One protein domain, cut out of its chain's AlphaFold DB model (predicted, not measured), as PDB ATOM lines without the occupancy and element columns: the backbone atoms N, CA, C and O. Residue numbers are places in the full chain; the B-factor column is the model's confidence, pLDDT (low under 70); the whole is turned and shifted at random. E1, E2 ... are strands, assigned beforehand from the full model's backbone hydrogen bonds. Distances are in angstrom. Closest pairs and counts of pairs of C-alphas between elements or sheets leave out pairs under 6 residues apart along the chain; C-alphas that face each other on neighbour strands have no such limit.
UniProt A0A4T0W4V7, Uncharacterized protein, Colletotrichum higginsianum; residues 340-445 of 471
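Overview. This is residues 340 to 445 of the 471 residues of an uncharacterized protein of Colletotrichum higginsianum (UniProt A0A4T0W4V7). With little regular structure, this is a small curled sheet of two strand hairpins, E1-E2 and E3-E4, among long loops, with the looped residues 340 to 358 at one end of the longest axis. The 106 printed residues hold four named strands, E1 to E4, and no named helix: all strand, with 20 residues named. The sheet's order is E2, E1, E3, E4, antiparallel; the whole is compact, radius of gyration of the C-alphas 12.4 A, spanning 37 by 28 by 22 A.

Along the chain. From C-alpha 340 at (-26.768, 52.067, -28.177), go to E1, residues 386 to 391, 15.2 A. Then come E2, 396 to 400, 13.0 A; E3, 421 to 425; and E4, 433 to 436, ending at (-20.484, 38.430, -25.335).

Arrangement. In hairpin E1-E2, find N 389 and O 397 2.9 A apart. E1 and E3 are antiparallel neighbours, with N 425 and O 390 2.8 A apart, within hydrogen-bond range. In hairpin E3-E4, N 422 and O 435 are 2.8 A apart. E1 and E4 are apart.

Size, cuts and confidence. The printed part has no cut. E2 to E3 is a long link of 20 residues. Confidence is under 70 at residues 366 to 368, 439 and 441 to 445.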
ATOM      1  N   THR A 340     -26.942  53.063 -29.243       93.44
ATOM      2  CA  THR A 340     -26.768  52.067 -28.177       93.44
ATOM      3  C   THR A 340     -25.513  51.218 -28.362       93.44
ATOM      4  O   THR A 340     -25.131  50.508 -27.435       93.44
ATOM      5  N   ARG A 341     -24.825  51.282 -29.513       91.12
ATOM      6  CA  ARG A 341     -23.552  50.580 -29.719       91.12
ATOM      7  C   ARG A 341     -22.390  51.248 -29.001       91.12
ATOM      8  O   ARG A 341     -21.417  50.565 -28.683       91.12
ATOM      9  N   THR A 342     -22.466  52.557 -28.787       90.75
ATOM     10  CA  THR A 342     -21.313  53.362 -28.374       90.75
ATOM     11  C   THR A 342     -21.605  54.287 -27.201       90.75
ATOM     12  O   THR A 342     -20.664  54.672 -26.509       90.75
ATOM     13  N   ASP A 343     -22.872  54.598 -26.915       93.25
ATOM     14  CA  ASP A 343     -23.257  55.467 -25.804       93.25
ATOM     15  C   ASP A 343     -23.117  54.750 -24.446       93.25
ATOM     16  O   ASP A 343     -23.890  53.835 -24.139       93.25
ATOM     17  N   PRO A 344     -22.188  55.179 -23.567       91.00
ATOM     18  CA  PRO A 344     -22.014  54.583 -22.246       91.00
ATOM     19  C   PRO A 344     -23.211  54.736 -21.312       91.00
ATOM     20  O   PRO A 344     -23.260  54.035 -20.304       91.00
ATOM     21  N   LYS A 345     -24.153  55.643 -21.594       93.69
ATOM     22  CA  LYS A 345     -25.369  55.836 -20.791       93.69
ATOM     23  C   LYS A 345     -26.563  55.013 -21.284       93.69
ATOM     24  O   LYS A 345     -27.554  54.878 -20.568       93.69
ATOM     25  N   ASN A 346     -26.459  54.454 -22.488       92.81
ATOM     26  CA  ASN A 346     -27.518  53.714 -23.173       92.81
ATOM     27  C   ASN A 346     -26.969  52.436 -23.834       92.81
ATOM     28  O   ASN A 346     -27.379  52.057 -24.929       92.81
ATOM     29  N   CYS A 347     -25.998  51.777 -23.204       90.44
ATOM     30  CA  CYS A 347     -25.228  50.733 -23.866       90.44
ATOM     31  C   CYS A 347     -26.053  49.454 -24.060       90.44
ATOM     32  O   CYS A 347     -26.508  48.829 -23.103       90.44
ATOM     33  N   GLY A 348     -26.287  49.075 -25.313       88.81
ATOM     34  CA  GLY A 348     -27.110  47.930 -25.712       88.81
ATOM     35  C   GLY A 348     -28.618  48.118 -25.509       88.81
ATOM     36  O   GLY A 348     -29.406  47.430 -26.153       88.81
ATOM     37  N   SER A 349     -29.041  49.042 -24.642       90.56
ATOM     38  CA  SER A 349     -30.444  49.398 -24.416       90.56
ATOM     39  C   SER A 349     -30.575  50.767 -23.742       90.56
ATOM     40  O   SER A 349     -29.656  51.237 -23.068       90.56
ATOM     41  N   CYS A 350     -31.738  51.401 -23.897       91.62
ATOM     42  CA  CYS A 350     -32.029  52.698 -23.289       91.62
ATOM     43  C   CYS A 350     -31.839  52.686 -21.765       91.62
ATOM     44  O   CYS A 350     -32.315  51.779 -21.082       91.62
ATOM     45  N   ASN A 351     -31.204  53.733 -21.235       90.44
ATOM     46  CA  ASN A 351     -30.895  53.941 -19.818       90.44
ATOM     47  C   ASN A 351     -29.982  52.878 -19.176       90.44
ATOM     48  O   ASN A 351     -29.891  52.800 -17.946       90.44
ATOM     49  N   PHE A 352     -29.285  52.063 -19.974       88.25
ATOM     50  CA  PHE A 352     -28.279  51.135 -19.466       88.25
ATOM     51  C   PHE A 352     -26.910  51.815 -19.349       88.25
ATOM     52  O   PHE A 352     -26.136  51.898 -20.305       88.25
ATOM     53  N   ASN A 353     -26.615  52.309 -18.146       89.88
ATOM     54  CA  ASN A 353     -25.370  53.007 -17.844       89.88
ATOM     55  C   ASN A 353     -24.229  52.027 -17.536       89.88
ATOM     56  O   ASN A 353     -24.296  51.271 -16.566       89.88
ATOM     57  N   CYS A 354     -23.139  52.109 -18.292       82.88
ATOM     58  CA  CYS A 354     -21.901  51.398 -18.007       82.88
ATOM     59  C   CYS A 354     -21.156  52.052 -16.835       82.88
ATOM     60  O   CYS A 354     -20.697  53.186 -16.982       82.88
ATOM     61  N   PRO A 355     -20.919  51.353 -15.707       79.00
ATOM     62  CA  PRO A 355     -20.127  51.879 -14.596       79.00
ATOM     63  C   PRO A 355     -18.680  52.192 -14.989       79.00
ATOM     64  O   PRO A 355     -18.053  53.057 -14.388       79.00
ATOM     65  N   SER A 356     -18.149  51.514 -16.011       77.19
ATOM     66  CA  SER A 356     -16.833  51.808 -16.585       77.19
ATOM     67  C   SER A 356     -16.792  53.092 -17.418       77.19
ATOM     68  O   SER A 356     -15.706  53.544 -17.770       77.19
ATOM     69  N   GLY A 357     -17.949  53.649 -17.794       85.12
ATOM     70  CA  GLY A 357     -18.045  54.753 -18.747       85.12
ATOM     71  C   GLY A 357     -17.676  54.378 -20.188       85.12
ATOM     72  O   GLY A 357     -17.502  55.273 -21.008       85.12
ATOM     73  N   SER A 358     -17.558  53.085 -20.518       84.31
ATOM     74  CA  SER A 358     -17.197  52.613 -21.859       84.31
ATOM     75  C   SER A 358     -18.225  51.621 -22.398       84.31
ATOM     76  O   SER A 358     -18.504  50.606 -21.760       84.31
ATOM     77  N   CYS A 359     -18.750  51.907 -23.590       87.12
ATOM     78  CA  CYS A 359     -19.620  51.022 -24.355       87.12
ATOM     79  C   CYS A 359     -18.931  50.630 -25.661       87.12
ATOM     80  O   CYS A 359     -18.434  51.492 -26.387       87.12
ATOM     81  N   VAL A 360     -18.883  49.333 -25.950       86.38
ATOM     82  CA  VAL A 360     -18.297  48.790 -27.176       86.38
ATOM     83  C   VAL A 360     -19.309  47.841 -27.796       86.38
ATOM     84  O   VAL A 360     -19.649  46.824 -27.205       86.38
ATOM     85  N   ASN A 361     -19.814  48.195 -28.974       88.62
ATOM     86  CA  ASN A 361     -20.850  47.465 -29.708       88.62
ATOM     87  C   ASN A 361     -22.061  47.037 -28.853       88.62
ATOM     88  O   ASN A 361     -22.583  45.934 -28.998       88.62
ATOM     89  N   GLY A 362     -22.514  47.896 -27.939       88.62
ATOM     90  CA  GLY A 362     -23.693  47.638 -27.108       88.62
ATOM     91  C   GLY A 362     -23.442  46.723 -25.916       88.62
ATOM     92  O   GLY A 362     -24.388  46.245 -25.292       88.62
ATOM     93  N   THR A 363     -22.176  46.488 -25.575       84.94
ATOM     94  CA  THR A 363     -21.790  45.900 -24.297       84.94
ATOM     95  C   THR A 363     -20.845  46.816 -23.531       84.94
ATOM     96  O   THR A 363     -19.957  47.468 -24.088       84.94
ATOM     97  N   CYS A 364     -21.063  46.897 -22.223       81.19
ATOM     98  CA  CYS A 364     -20.218  47.681 -21.348       81.19
ATOM     99  C   CYS A 364     -18.838  47.045 -21.256       81.19
ATOM    100  O   CYS A 364     -18.673  45.945 -20.724       81.19
ATOM    101  N   SER A 365     -17.833  47.769 -21.737       75.56
ATOM    102  CA  SER A 365     -16.459  47.318 -21.615       75.56
ATOM    103  C   SER A 365     -15.943  47.660 -20.231       75.56
ATOM    104  O   SER A 365     -15.738  48.829 -19.895       75.56
ATOM    105  N   PHE A 366     -15.689  46.644 -19.417       68.88
ATOM    106  CA  PHE A 366     -14.771  46.789 -18.301       68.88
ATOM    107  C   PHE A 366     -13.394  46.408 -18.809       68.88
ATOM    108  O   PHE A 366     -13.030  45.232 -18.786       68.88
ATOM    109  N   ASN A 367     -12.612  47.411 -19.214       63.00
ATOM    110  CA  ASN A 367     -11.174  47.289 -19.484       63.00
ATOM    111  C   ASN A 367     -10.399  47.001 -18.172       63.00
ATOM    112  O   ASN A 367      -9.407  47.648 -17.854       63.00
ATOM    113  N   SER A 368     -10.899  46.069 -17.359       67.12
ATOM    114  CA  SER A 368     -10.350  45.643 -16.073       67.12
ATOM    115  C   SER A 368      -9.117  44.759 -16.242       67.12
ATOM    116  O   SER A 368      -8.483  44.391 -15.255       67.12
ATOM    117  N   CYS A 369      -8.757  44.428 -17.484       75.06
ATOM    118  CA  CYS A 369      -7.556  43.682 -17.787       75.06
ATOM    119  C   CYS A 369      -6.940  44.037 -19.141       75.06
ATOM    120  O   CYS A 369      -7.583  44.604 -20.025       75.06
ATOM    121  N   ALA A 370      -5.667  43.677 -19.288       82.12
ATOM    122  CA  ALA A 370      -4.958  43.729 -20.557       82.12
ATOM    123  C   ALA A 370      -5.360  42.526 -21.422       82.12
ATOM    124  O   ALA A 370      -5.395  41.399 -20.925       82.12
ATOM    125  N   GLY A 371      -5.652  42.762 -22.706       81.88
ATOM    126  CA  GLY A 371      -5.975  41.698 -23.656       81.88
ATOM    127  C   GLY A 371      -4.859  40.655 -23.727       81.88
ATOM    128  O   GLY A 371      -3.675  40.993 -23.692       81.88
ATOM    129  N   GLN A 372      -5.238  39.380 -23.775       86.56
ATOM    130  CA  GLN A 372      -4.317  38.253 -23.919       86.56
ATOM    131  C   GLN A 372      -4.665  37.451 -25.177       86.56
ATOM    132  O   GLN A 372      -5.739  37.620 -25.764       86.56
ATOM    133  N   LYS A 373      -3.732  36.598 -25.603       89.69
ATOM    134  CA  LYS A 373      -3.879  35.718 -26.766       89.69
ATOM    135  C   LYS A 373      -4.108  34.282 -26.310       89.69
ATOM    136  O   LYS A 373      -3.870  33.934 -25.150       89.69
ATOM    137  N   CYS A 374      -4.534  33.433 -27.239       89.81
ATOM    138  CA  CYS A 374      -4.649  32.007 -26.983       89.81
ATOM    139  C   CYS A 374      -3.378  31.428 -26.339       89.81
ATOM    140  O   CYS A 374      -2.263  31.694 -26.783       89.81
ATOM    141  N   GLY A 375      -3.565  30.617 -25.296       84.62
ATOM    142  CA  GLY A 375      -2.480  29.974 -24.551       84.62
ATOM    143  C   GLY A 375      -1.902  30.810 -23.405       84.62
ATOM    144  O   GLY A 375      -1.176  30.255 -22.585       84.62
ATOM    145  N   SER A 376      -2.247  32.100 -23.298       86.62
ATOM    146  CA  SER A 376      -1.752  32.998 -22.239       86.62
ATOM    147  C   SER A 376      -2.861  33.775 -21.523       86.62
ATOM    148  O   SER A 376      -2.614  34.820 -20.925       86.62
ATOM    149  N   PHE A 377      -4.100  33.291 -21.589       84.50
ATOM    150  CA  PHE A 377      -5.246  33.975 -21.009       84.50
ATOM    151  C   PHE A 377      -5.117  34.144 -19.485       84.50
ATOM    152  O   PHE A 377      -5.050  33.168 -18.741       84.50
ATOM    153  N   GLY A 378      -5.109  35.398 -19.025       85.50
ATOM    154  CA  GLY A 378      -5.166  35.748 -17.608       85.50
ATOM    155  C   GLY A 378      -6.603  35.761 -17.090       85.50
ATOM    156  O   GLY A 378      -7.536  36.021 -17.853       85.50
ATOM    157  N   SER A 379      -6.774  35.499 -15.794       86.81
ATOM    158  CA  SER A 379      -8.072  35.580 -15.118       86.81
ATOM    159  C   SER A 379      -8.577  37.019 -15.028       86.81
ATOM    160  O   SER A 379      -7.784  37.939 -14.815       86.81
ATOM    161  N   CYS A 380      -9.893  37.205 -15.081       84.31
ATOM    162  CA  CYS A 380     -10.541  38.500 -14.864       84.31
ATOM    163  C   CYS A 380     -11.903  38.369 -14.185       84.31
ATOM    164  O   CYS A 380     -12.408  37.263 -13.983       84.31
ATOM    165  N   GLY A 381     -12.496  39.514 -13.836       79.44
ATOM    166  CA  GLY A 381     -13.831  39.574 -13.247       79.44
ATOM    167  C   GLY A 381     -13.936  38.735 -11.962       79.44
ATOM    168  O   GLY A 381     -13.032  38.805 -11.127       79.44
ATOM    169  N   PRO A 382     -15.002  37.930 -11.783       80.94
ATOM    170  CA  PRO A 382     -15.185  37.085 -10.598       80.94
ATOM    171  C   PRO A 382     -14.221  35.881 -10.530       80.94
ATOM    172  O   PRO A 382     -14.283  35.108  -9.575       80.94
ATOM    173  N   GLY A 383     -13.334  35.701 -11.517       80.62
ATOM    174  CA  GLY A 383     -12.439  34.549 -11.613       80.62
ATOM    175  C   GLY A 383     -13.139  33.281 -12.120       80.62
ATOM    176  O   GLY A 383     -14.193  33.333 -12.752       80.62
ATOM    177  N   GLY A 384     -12.531  32.114 -11.890       86.12
ATOM    178  CA  GLY A 384     -13.038  30.838 -12.407       86.12
ATOM    179  C   GLY A 384     -12.788  30.682 -13.909       86.12
ATOM    180  O   GLY A 384     -11.640  30.698 -14.343       86.12
ATOM    181  N   ALA A 385     -13.853  30.522 -14.700       88.19
ATOM    182  CA  ALA A 385     -13.766  30.360 -16.157       88.19
ATOM    183  C   ALA A 385     -13.510  31.677 -16.917       88.19
ATOM    184  O   ALA A 385     -13.389  31.670 -18.140       88.19
ATOM    185  N   CYS A 386     -13.468  32.810 -16.217       88.12
ATOM    186  CA  CYS A 386     -13.380  34.133 -16.818       88.12
ATOM    187  C   CYS A 386     -11.951  34.493 -17.237       88.12
ATOM    188  O   CYS A 386     -11.032  34.464 -16.415       88.12
ATOM    189  N   VAL A 387     -11.784  34.875 -18.502       88.44
ATOM    190  CA  VAL A 387     -10.498  35.160 -19.145       88.44
ATOM    191  C   VAL A 387     -10.498  36.464 -19.943       88.44
ATOM    192  O   VAL A 387     -11.531  36.902 -20.448       88.44
ATOM    193  N   CYS A 388      -9.317  37.067 -20.092       88.88
ATOM    194  CA  CYS A 388      -9.111  38.297 -20.864       88.88
ATOM    195  C   CYS A 388      -8.831  38.036 -22.339       88.88
ATOM    196  O   CYS A 388      -7.687  37.786 -22.719       88.88
ATOM    197  N   ALA A 389      -9.843  38.165 -23.188       89.00
ATOM    198  CA  ALA A 389      -9.642  38.162 -24.629       89.00
ATOM    199  C   ALA A 389      -9.110  39.521 -25.111       89.00
ATOM    200  O   ALA A 389      -9.461  40.567 -24.566       89.00
ATOM    201  N   SER A 390      -8.270  39.509 -26.145       89.31
ATOM    202  CA  SER A 390      -7.971  40.717 -26.924       89.31
ATOM    203  C   SER A 390      -9.109  40.972 -27.909       89.31
ATOM    204  O   SER A 390      -9.624  40.018 -28.490       89.31
ATOM    205  N   VAL A 391      -9.491  42.230 -28.130       88.75
ATOM    206  CA  VAL A 391     -10.495  42.601 -29.145       88.75
ATOM    207  C   VAL A 391      -9.902  43.527 -30.206       88.75
ATOM    208  O   VAL A 391      -8.851  44.128 -29.991       88.75
ATOM    209  N   THR A 392     -10.572  43.669 -31.351       81.62
ATOM    210  CA  THR A 392     -10.112  44.459 -32.517       81.62
ATOM    211  C   THR A 392      -9.828  45.945 -32.228       81.62
ATOM    212  O   THR A 392      -9.145  46.598 -33.012       81.62
ATOM    213  N   GLY A 393     -10.265  46.475 -31.076       70.06
ATOM    214  CA  GLY A 393      -9.923  47.813 -30.563       70.06
ATOM    215  C   GLY A 393      -8.668  47.893 -29.676       70.06
ATOM    216  O   GLY A 393      -8.370  48.960 -29.144       70.06
ATOM    217  N   GLY A 394      -7.943  46.785 -29.474       71.00
ATOM    218  CA  GLY A 394      -6.686  46.731 -28.711       71.00
ATOM    219  C   GLY A 394      -6.833  46.702 -27.183       71.00
ATOM    220  O   GLY A 394      -5.828  46.661 -26.474       71.00
ATOM    221  N   THR A 395      -8.057  46.704 -26.657       74.00
ATOM    222  CA  THR A 395      -8.337  46.575 -25.219       74.00
ATOM    223  C   THR A 395      -8.589  45.117 -24.813       74.00
ATOM    224  O   THR A 395      -8.813  44.247 -25.658       74.00
ATOM    225  N   GLY A 396      -8.506  44.826 -23.510       82.00
ATOM    226  CA  GLY A 396      -8.881  43.524 -22.956       82.00
ATOM    227  C   GLY A 396     -10.367  43.459 -22.616       82.00
ATOM    228  O   GLY A 396     -10.920  44.416 -22.077       82.00
ATOM    229  N   PHE A 397     -10.998  42.325 -22.913       86.00
ATOM    230  CA  PHE A 397     -12.423  42.095 -22.706       86.00
ATOM    231  C   PHE A 397     -12.642  40.794 -21.921       86.00
ATOM    232  O   PHE A 397     -12.168  39.729 -22.323       86.00
ATOM    233  N   CYS A 398     -13.312  40.889 -20.767       86.44
ATOM    234  CA  CYS A 398     -13.471  39.763 -19.848       86.44
ATOM    235  C   CYS A 398     -14.671  38.887 -20.225       86.44
ATOM    236  O   CYS A 398     -15.814  39.346 -20.181       86.44
ATOM    237  N   VAL A 399     -14.413  37.625 -20.563       86.19
ATOM    238  CA  VAL A 399     -15.428  36.674 -21.045       86.19
ATOM    239  C   VAL A 399     -15.213  35.279 -20.496       86.19
ATOM    240  O   VAL A 399     -14.152  34.954 -19.972       86.19
ATOM    241  N   ASN A 400     -16.215  34.423 -20.640       87.81
ATOM    242  CA  ASN A 400     -16.115  33.025 -20.268       87.81
ATOM    243  C   ASN A 400     -15.277  32.230 -21.280       87.81
ATOM    244  O   ASN A 400     -15.696  31.974 -22.411       87.81
ATOM    245  N   GLY A 401     -14.093  31.807 -20.842       86.50
ATOM    246  CA  GLY A 401     -13.121  31.059 -21.634       86.50
ATOM    247  C   GLY A 401     -13.535  29.624 -21.958       86.50
ATOM    248  O   GLY A 401     -12.909  29.001 -22.808       86.50
ATOM    249  N   ASN A 402     -14.600  29.107 -21.336       87.81
ATOM    250  CA  ASN A 402     -15.140  27.781 -21.648       87.81
ATOM    251  C   ASN A 402     -16.144  27.802 -22.810       87.81
ATOM    252  O   ASN A 402     -16.697  26.754 -23.148       87.81
ATOM    253  N   THR A 403     -16.411  28.966 -23.408       87.69
ATOM    254  CA  THR A 403     -17.379  29.087 -24.502       87.69
ATOM    255  C   THR A 403     -16.895  28.316 -25.740       87.69
ATOM    256  O   THR A 403     -15.846  28.656 -26.292       87.69
ATOM    257  N   PRO A 404     -17.621  27.281 -26.213       90.38
ATOM    258  CA  PRO A 404     -17.175  26.480 -27.347       90.38
ATOM    259  C   PRO A 404     -17.135  27.284 -28.651       90.38
ATOM    260  O   PRO A 404     -18.117  27.911 -29.040       90.38
ATOM    261  N   CYS A 405     -16.037  27.164 -29.400       91.81
ATOM    262  CA  CYS A 405     -15.843  27.838 -30.690       91.81
ATOM    263  C   CYS A 405     -16.899  27.505 -31.759       91.81
ATOM    264  O   CYS A 405     -17.022  28.232 -32.745       91.81
ATOM    265  N   SER A 406     -17.621  26.390 -31.616       91.69
ATOM    266  CA  SER A 406     -18.700  25.988 -32.527       91.69
ATOM    267  C   SER A 406     -19.952  26.856 -32.399       91.69
ATOM    268  O   SER A 406     -20.767  26.861 -33.315       91.69
ATOM    269  N   LEU A 407     -20.110  27.576 -31.283       87.94
ATOM    270  CA  LEU A 407     -21.259  28.446 -31.020       87.94
ATOM    271  C   LEU A 407     -20.995  29.909 -31.391       87.94
ATOM    272  O   LEU A 407     -21.904  30.725 -31.293       87.94
ATOM    273  N   LEU A 408     -19.763  30.241 -31.791       92.06
ATOM    274  CA  LEU A 408     -19.339  31.617 -32.021       92.06
ATOM    275  C   LEU A 408     -19.162  31.907 -33.510       92.06
ATOM    276  O   LEU A 408     -18.420  31.219 -34.222       92.06
ATOM    277  N   SER A 409     -19.827  32.965 -33.964       95.31
ATOM    278  CA  SER A 409     -19.684  33.501 -35.316       95.31
ATOM    279  C   SER A 409     -18.289  34.091 -35.521       95.31
ATOM    280  O   SER A 409     -17.703  34.644 -34.592       95.31
ATOM    281  N   SER A 410     -17.747  33.967 -36.732       95.75
ATOM    282  CA  SER A 410     -16.475  34.600 -37.106       95.75
ATOM    283  C   SER A 410     -16.638  36.108 -37.314       95.75
ATOM    284  O   SER A 410     -17.720  36.550 -37.697       95.75
ATOM    285  N   CYS A 411     -15.566  36.880 -37.136       95.81
ATOM    286  CA  CYS A 411     -15.563  38.328 -37.362       95.81
ATOM    287  C   CYS A 411     -14.190  38.842 -37.803       95.81
ATOM    288  O   CYS A 411     -13.176  38.277 -37.415       95.81
ATOM    289  N   ASP A 412     -14.153  39.940 -38.550       93.75
ATOM    290  CA  ASP A 412     -12.928  40.703 -38.814       93.75
ATOM    291  C   ASP A 412     -12.891  41.986 -37.967       93.75
ATOM    292  O   ASP A 412     -11.826  42.402 -37.512       93.75
ATOM    293  N   ASP A 413     -14.062  42.565 -37.682       92.31
ATOM    294  CA  ASP A 413     -14.258  43.700 -36.783       92.31
ATOM    295  C   ASP A 413     -15.576  43.598 -35.985       92.31
ATOM    296  O   ASP A 413     -16.346  42.642 -36.110       92.31
ATOM    297  N   ASN A 414     -15.832  44.581 -35.113       89.12
ATOM    298  CA  ASN A 414     -17.048  44.614 -34.291       89.12
ATOM    299  C   ASN A 414     -18.338  44.762 -35.115       89.12
ATOM    300  O   ASN A 414     -19.396  44.361 -34.643       89.12
ATOM    301  N   GLY A 415     -18.273  45.306 -36.333       88.38
ATOM    302  CA  GLY A 415     -19.421  45.437 -37.226       88.38
ATOM    303  C   GLY A 415     -19.930  44.096 -37.756       88.38
ATOM    304  O   GLY A 415     -21.087  44.003 -38.164       88.38
ATOM    305  N   ASN A 416     -19.113  43.037 -37.709       93.50
ATOM    306  CA  ASN A 416     -19.552  41.675 -38.034       93.50
ATOM    307  C   ASN A 416     -20.285  40.980 -36.877       93.50
ATOM    308  O   ASN A 416     -20.872  39.917 -37.085       93.50
ATOM    309  N   CYS A 417     -20.242  41.554 -35.674       91.38
ATOM    310  CA  CYS A 417     -20.839  40.961 -34.489       91.38
ATOM    311  C   CYS A 417     -22.229  41.546 -34.201       91.38
ATOM    312  O   CYS A 417     -22.420  42.762 -34.310       91.38
ATOM    313  N   PRO A 418     -23.210  40.709 -33.805       90.44
ATOM    314  CA  PRO A 418     -24.498  41.179 -33.309       90.44
ATOM    315  C   PRO A 418     -24.353  42.205 -32.176       90.44
ATOM    316  O   PRO A 418     -23.370  42.202 -31.435       90.44
ATOM    317  N   LEU A 419     -25.366  43.063 -32.009       87.31
ATOM    318  CA  LEU A 419     -25.405  44.024 -30.904       87.31
ATOM    319  C   LEU A 419     -25.248  43.297 -29.555       87.31
ATOM    320  O   LEU A 419     -25.973  42.344 -29.262       87.31
ATOM    321  N   GLY A 420     -24.318  43.777 -28.732       86.81
ATOM    322  CA  GLY A 420     -23.939  43.188 -27.447       86.81
ATOM    323  C   GLY A 420     -22.721  42.262 -27.508       86.81
ATOM    324  O   GLY A 420     -22.277  41.803 -26.453       86.81
ATOM    325  N   GLU A 421     -22.168  41.996 -28.693       88.81
ATOM    326  CA  GLU A 421     -20.981  41.158 -28.889       88.81
ATOM    327  C   GLU A 421     -19.804  41.959 -29.454       88.81
ATOM    328  O   GLU A 421     -19.981  42.904 -30.218       88.81
ATOM    329  N   VAL A 422     -18.579  41.572 -29.110       89.69
ATOM    330  CA  VAL A 422     -17.345  42.199 -29.607       89.69
ATOM    331  C   VAL A 422     -16.466  41.170 -30.296       89.69
ATOM    332  O   VAL A 422     -16.475  39.992 -29.939       89.69
ATOM    333  N   CYS A 423     -15.695  41.604 -31.286       92.69
ATOM    334  CA  CYS A 423     -14.834  40.716 -32.045       92.69
ATOM    335  C   CYS A 423     -13.545  40.422 -31.275       92.69
ATOM    336  O   CYS A 423     -12.670  41.284 -31.140       92.69
ATOM    337  N   ALA A 424     -13.432  39.196 -30.774       91.81
ATOM    338  CA  ALA A 424     -12.231  38.684 -30.137       91.81
ATOM    339  C   ALA A 424     -11.196  38.288 -31.186       91.81
ATOM    340  O   ALA A 424     -11.505  37.547 -32.123       91.81
ATOM    341  N   VAL A 425      -9.956  38.721 -30.981       92.25
ATOM    342  CA  VAL A 425      -8.816  38.410 -31.843       92.25
ATOM    343  C   VAL A 425      -7.831  37.476 -31.157       92.25
ATOM    344  O   VAL A 425      -7.831  37.343 -29.933       92.25
ATOM    345  N   ASP A 426      -6.984  36.821 -31.956       90.25
ATOM    346  CA  ASP A 426      -5.951  35.895 -31.471       90.25
ATOM    347  C   ASP A 426      -6.521  34.770 -30.576       90.25
ATOM    348  O   ASP A 426      -5.914  34.347 -29.586       90.25
ATOM    349  N   THR A 427      -7.727  34.297 -30.907       91.19
ATOM    350  CA  THR A 427      -8.464  33.322 -30.091       91.19
ATOM    351  C   THR A 427      -7.985  31.888 -30.317       91.19
ATOM    352  O   THR A 427      -7.395  31.552 -31.345       91.19
ATOM    353  N   CYS A 428      -8.304  30.992 -29.378       92.19
ATOM    354  CA  CYS A 428      -8.011  29.564 -29.532       92.19
ATOM    355  C   CYS A 428      -8.873  28.854 -30.586       92.19
ATOM    356  O   CYS A 428      -8.662  27.674 -30.850       92.19
ATOM    357  N   CYS A 429      -9.820  29.553 -31.218       93.06
ATOM    358  CA  CYS A 429     -10.679  28.990 -32.255       93.06
ATOM    359  C   CYS A 429     -10.006  28.903 -33.634       93.06
ATOM    360  O   CYS A 429     -10.654  28.488 -34.595       93.06
ATOM    361  N   GLY A 430      -8.742  29.337 -33.755       91.50
ATOM    362  CA  GLY A 430      -8.022  29.428 -35.031       91.50
ATOM    363  C   GLY A 430      -8.551  30.524 -35.964       91.50
ATOM    364  O   GLY A 430      -8.148  30.597 -37.120       91.50
ATOM    365  N   ARG A 431      -9.471  31.355 -35.466       94.12
ATOM    366  CA  ARG A 431     -10.093  32.492 -36.144       94.12
ATOM    367  C   ARG A 431     -10.563  33.510 -35.108       94.12
ATOM    368  O   ARG A 431     -10.719  33.170 -33.932       94.12
ATOM    369  N   ASN A 432     -10.827  34.726 -35.545       94.88
ATOM    370  CA  ASN A 432     -11.487  35.736 -34.725       94.88
ATOM    371  C   ASN A 432     -12.970  35.386 -34.566       94.88
ATOM    372  O   ASN A 432     -13.586  34.868 -35.503       94.88
ATOM    373  N   VAL A 433     -13.534  35.620 -33.382       94.75
ATOM    374  CA  VAL A 433     -14.915  35.229 -33.067       94.75
ATOM    375  C   VAL A 433     -15.647  36.293 -32.259       94.75
ATOM    376  O   VAL A 433     -15.049  36.962 -31.420       94.75
ATOM    377  N   CYS A 434     -16.949  36.431 -32.487       93.31
ATOM    378  CA  CYS A 434     -17.805  37.314 -31.702       93.31
ATOM    379  C   CYS A 434     -18.033  36.728 -30.309       93.31
ATOM    380  O   CYS A 434     -18.431  35.572 -30.183       93.31
ATOM    381  N   ILE A 435     -17.753  37.513 -29.269       88.31
ATOM    382  CA  ILE A 435     -17.906  37.124 -27.863       88.31
ATOM    383  C   ILE A 435     -18.803  38.117 -27.129       88.31
ATOM    384  O   ILE A 435     -18.772  39.318 -27.393       88.31
ATOM    385  N   ARG A 436     -19.582  37.624 -26.167       84.44
ATOM    386  CA  ARG A 436     -20.484  38.430 -25.335       84.44
ATOM    387  C   ARG A 436     -19.961  38.526 -23.905       84.44
ATOM    388  O   ARG A 436     -19.415  37.556 -23.385       84.44
ATOM    389  N   THR A 437     -20.197  39.650 -23.229       72.00
ATOM    390  CA  THR A 437     -20.105  39.696 -21.759       72.00
ATOM    391  C   THR A 437     -21.218  38.872 -21.125       72.00
ATOM    392  O   THR A 437     -22.400  39.105 -21.390       72.00
ATOM    393  N   ASP A 438     -20.844  37.967 -20.232       71.81
ATOM    394  CA  ASP A 438     -21.744  37.259 -19.326       71.81
ATOM    395  C   ASP A 438     -21.417  37.636 -17.867       71.81
ATOM    396  O   ASP A 438     -20.950  38.748 -17.597       71.81
ATOM    397  N   SER A 439     -21.626  36.722 -16.915       69.56
ATOM    398  CA  SER A 439     -21.218  36.906 -15.518       69.56
ATOM    399  C   SER A 439     -19.746  37.315 -15.350       69.56
ATOM    400  O   SER A 439     -19.407  37.945 -14.349       69.56
ATOM    401  N   CYS A 440     -18.873  37.008 -16.317       76.44
ATOM    402  CA  CYS A 440     -17.466  37.401 -16.285       76.44
ATOM    403  C   CYS A 440     -17.250  38.913 -16.379       76.44
ATOM    404  O   CYS A 440     -16.302  39.432 -15.795       76.44
ATOM    405  N   GLY A 441     -18.166  39.635 -17.026       68.25
ATOM    406  CA  GLY A 441     -18.145  41.094 -17.079       68.25
ATOM    407  C   GLY A 441     -18.581  41.767 -15.776       68.25
ATOM    408  O   GLY A 441     -18.588  42.984 -15.721       68.25
ATOM    409  N   GLY A 442     -18.973  41.030 -14.730       62.50
ATOM    410  CA  GLY A 442     -19.425  41.627 -13.466       62.50
ATOM    411  C   GLY A 442     -20.859  42.172 -13.491       62.50
ATOM    412  O   GLY A 442     -21.286  42.801 -12.525       62.50
ATOM    413  N   PHE A 443     -21.629  41.896 -14.549       61.09
ATOM    414  CA  PHE A 443     -23.067  42.146 -14.580       61.09
ATOM    415  C   PHE A 443     -23.852  40.842 -14.520       61.09
ATOM    416  O   PHE A 443     -23.644  39.933 -15.320       61.09
ATOM    417  N   ASN A 444     -24.863  40.811 -13.655       53.62
ATOM    418  CA  ASN A 444     -26.067  40.072 -13.989       53.62
ATOM    419  C   ASN A 444     -26.821  40.950 -14.988       53.62
ATOM    420  O   ASN A 444     -27.410  41.955 -14.585       53.62
ATOM    421  N   LEU A 445     -26.801  40.611 -16.281       48.56
ATOM    422  CA  LEU A 445     -27.847  41.116 -17.172       48.56
ATOM    423  C   LEU A 445     -29.188  40.836 -16.472       48.56
ATOM    424  O   LEU A 445     -29.318  39.756 -15.877       48.56
TER     425      LEU A 445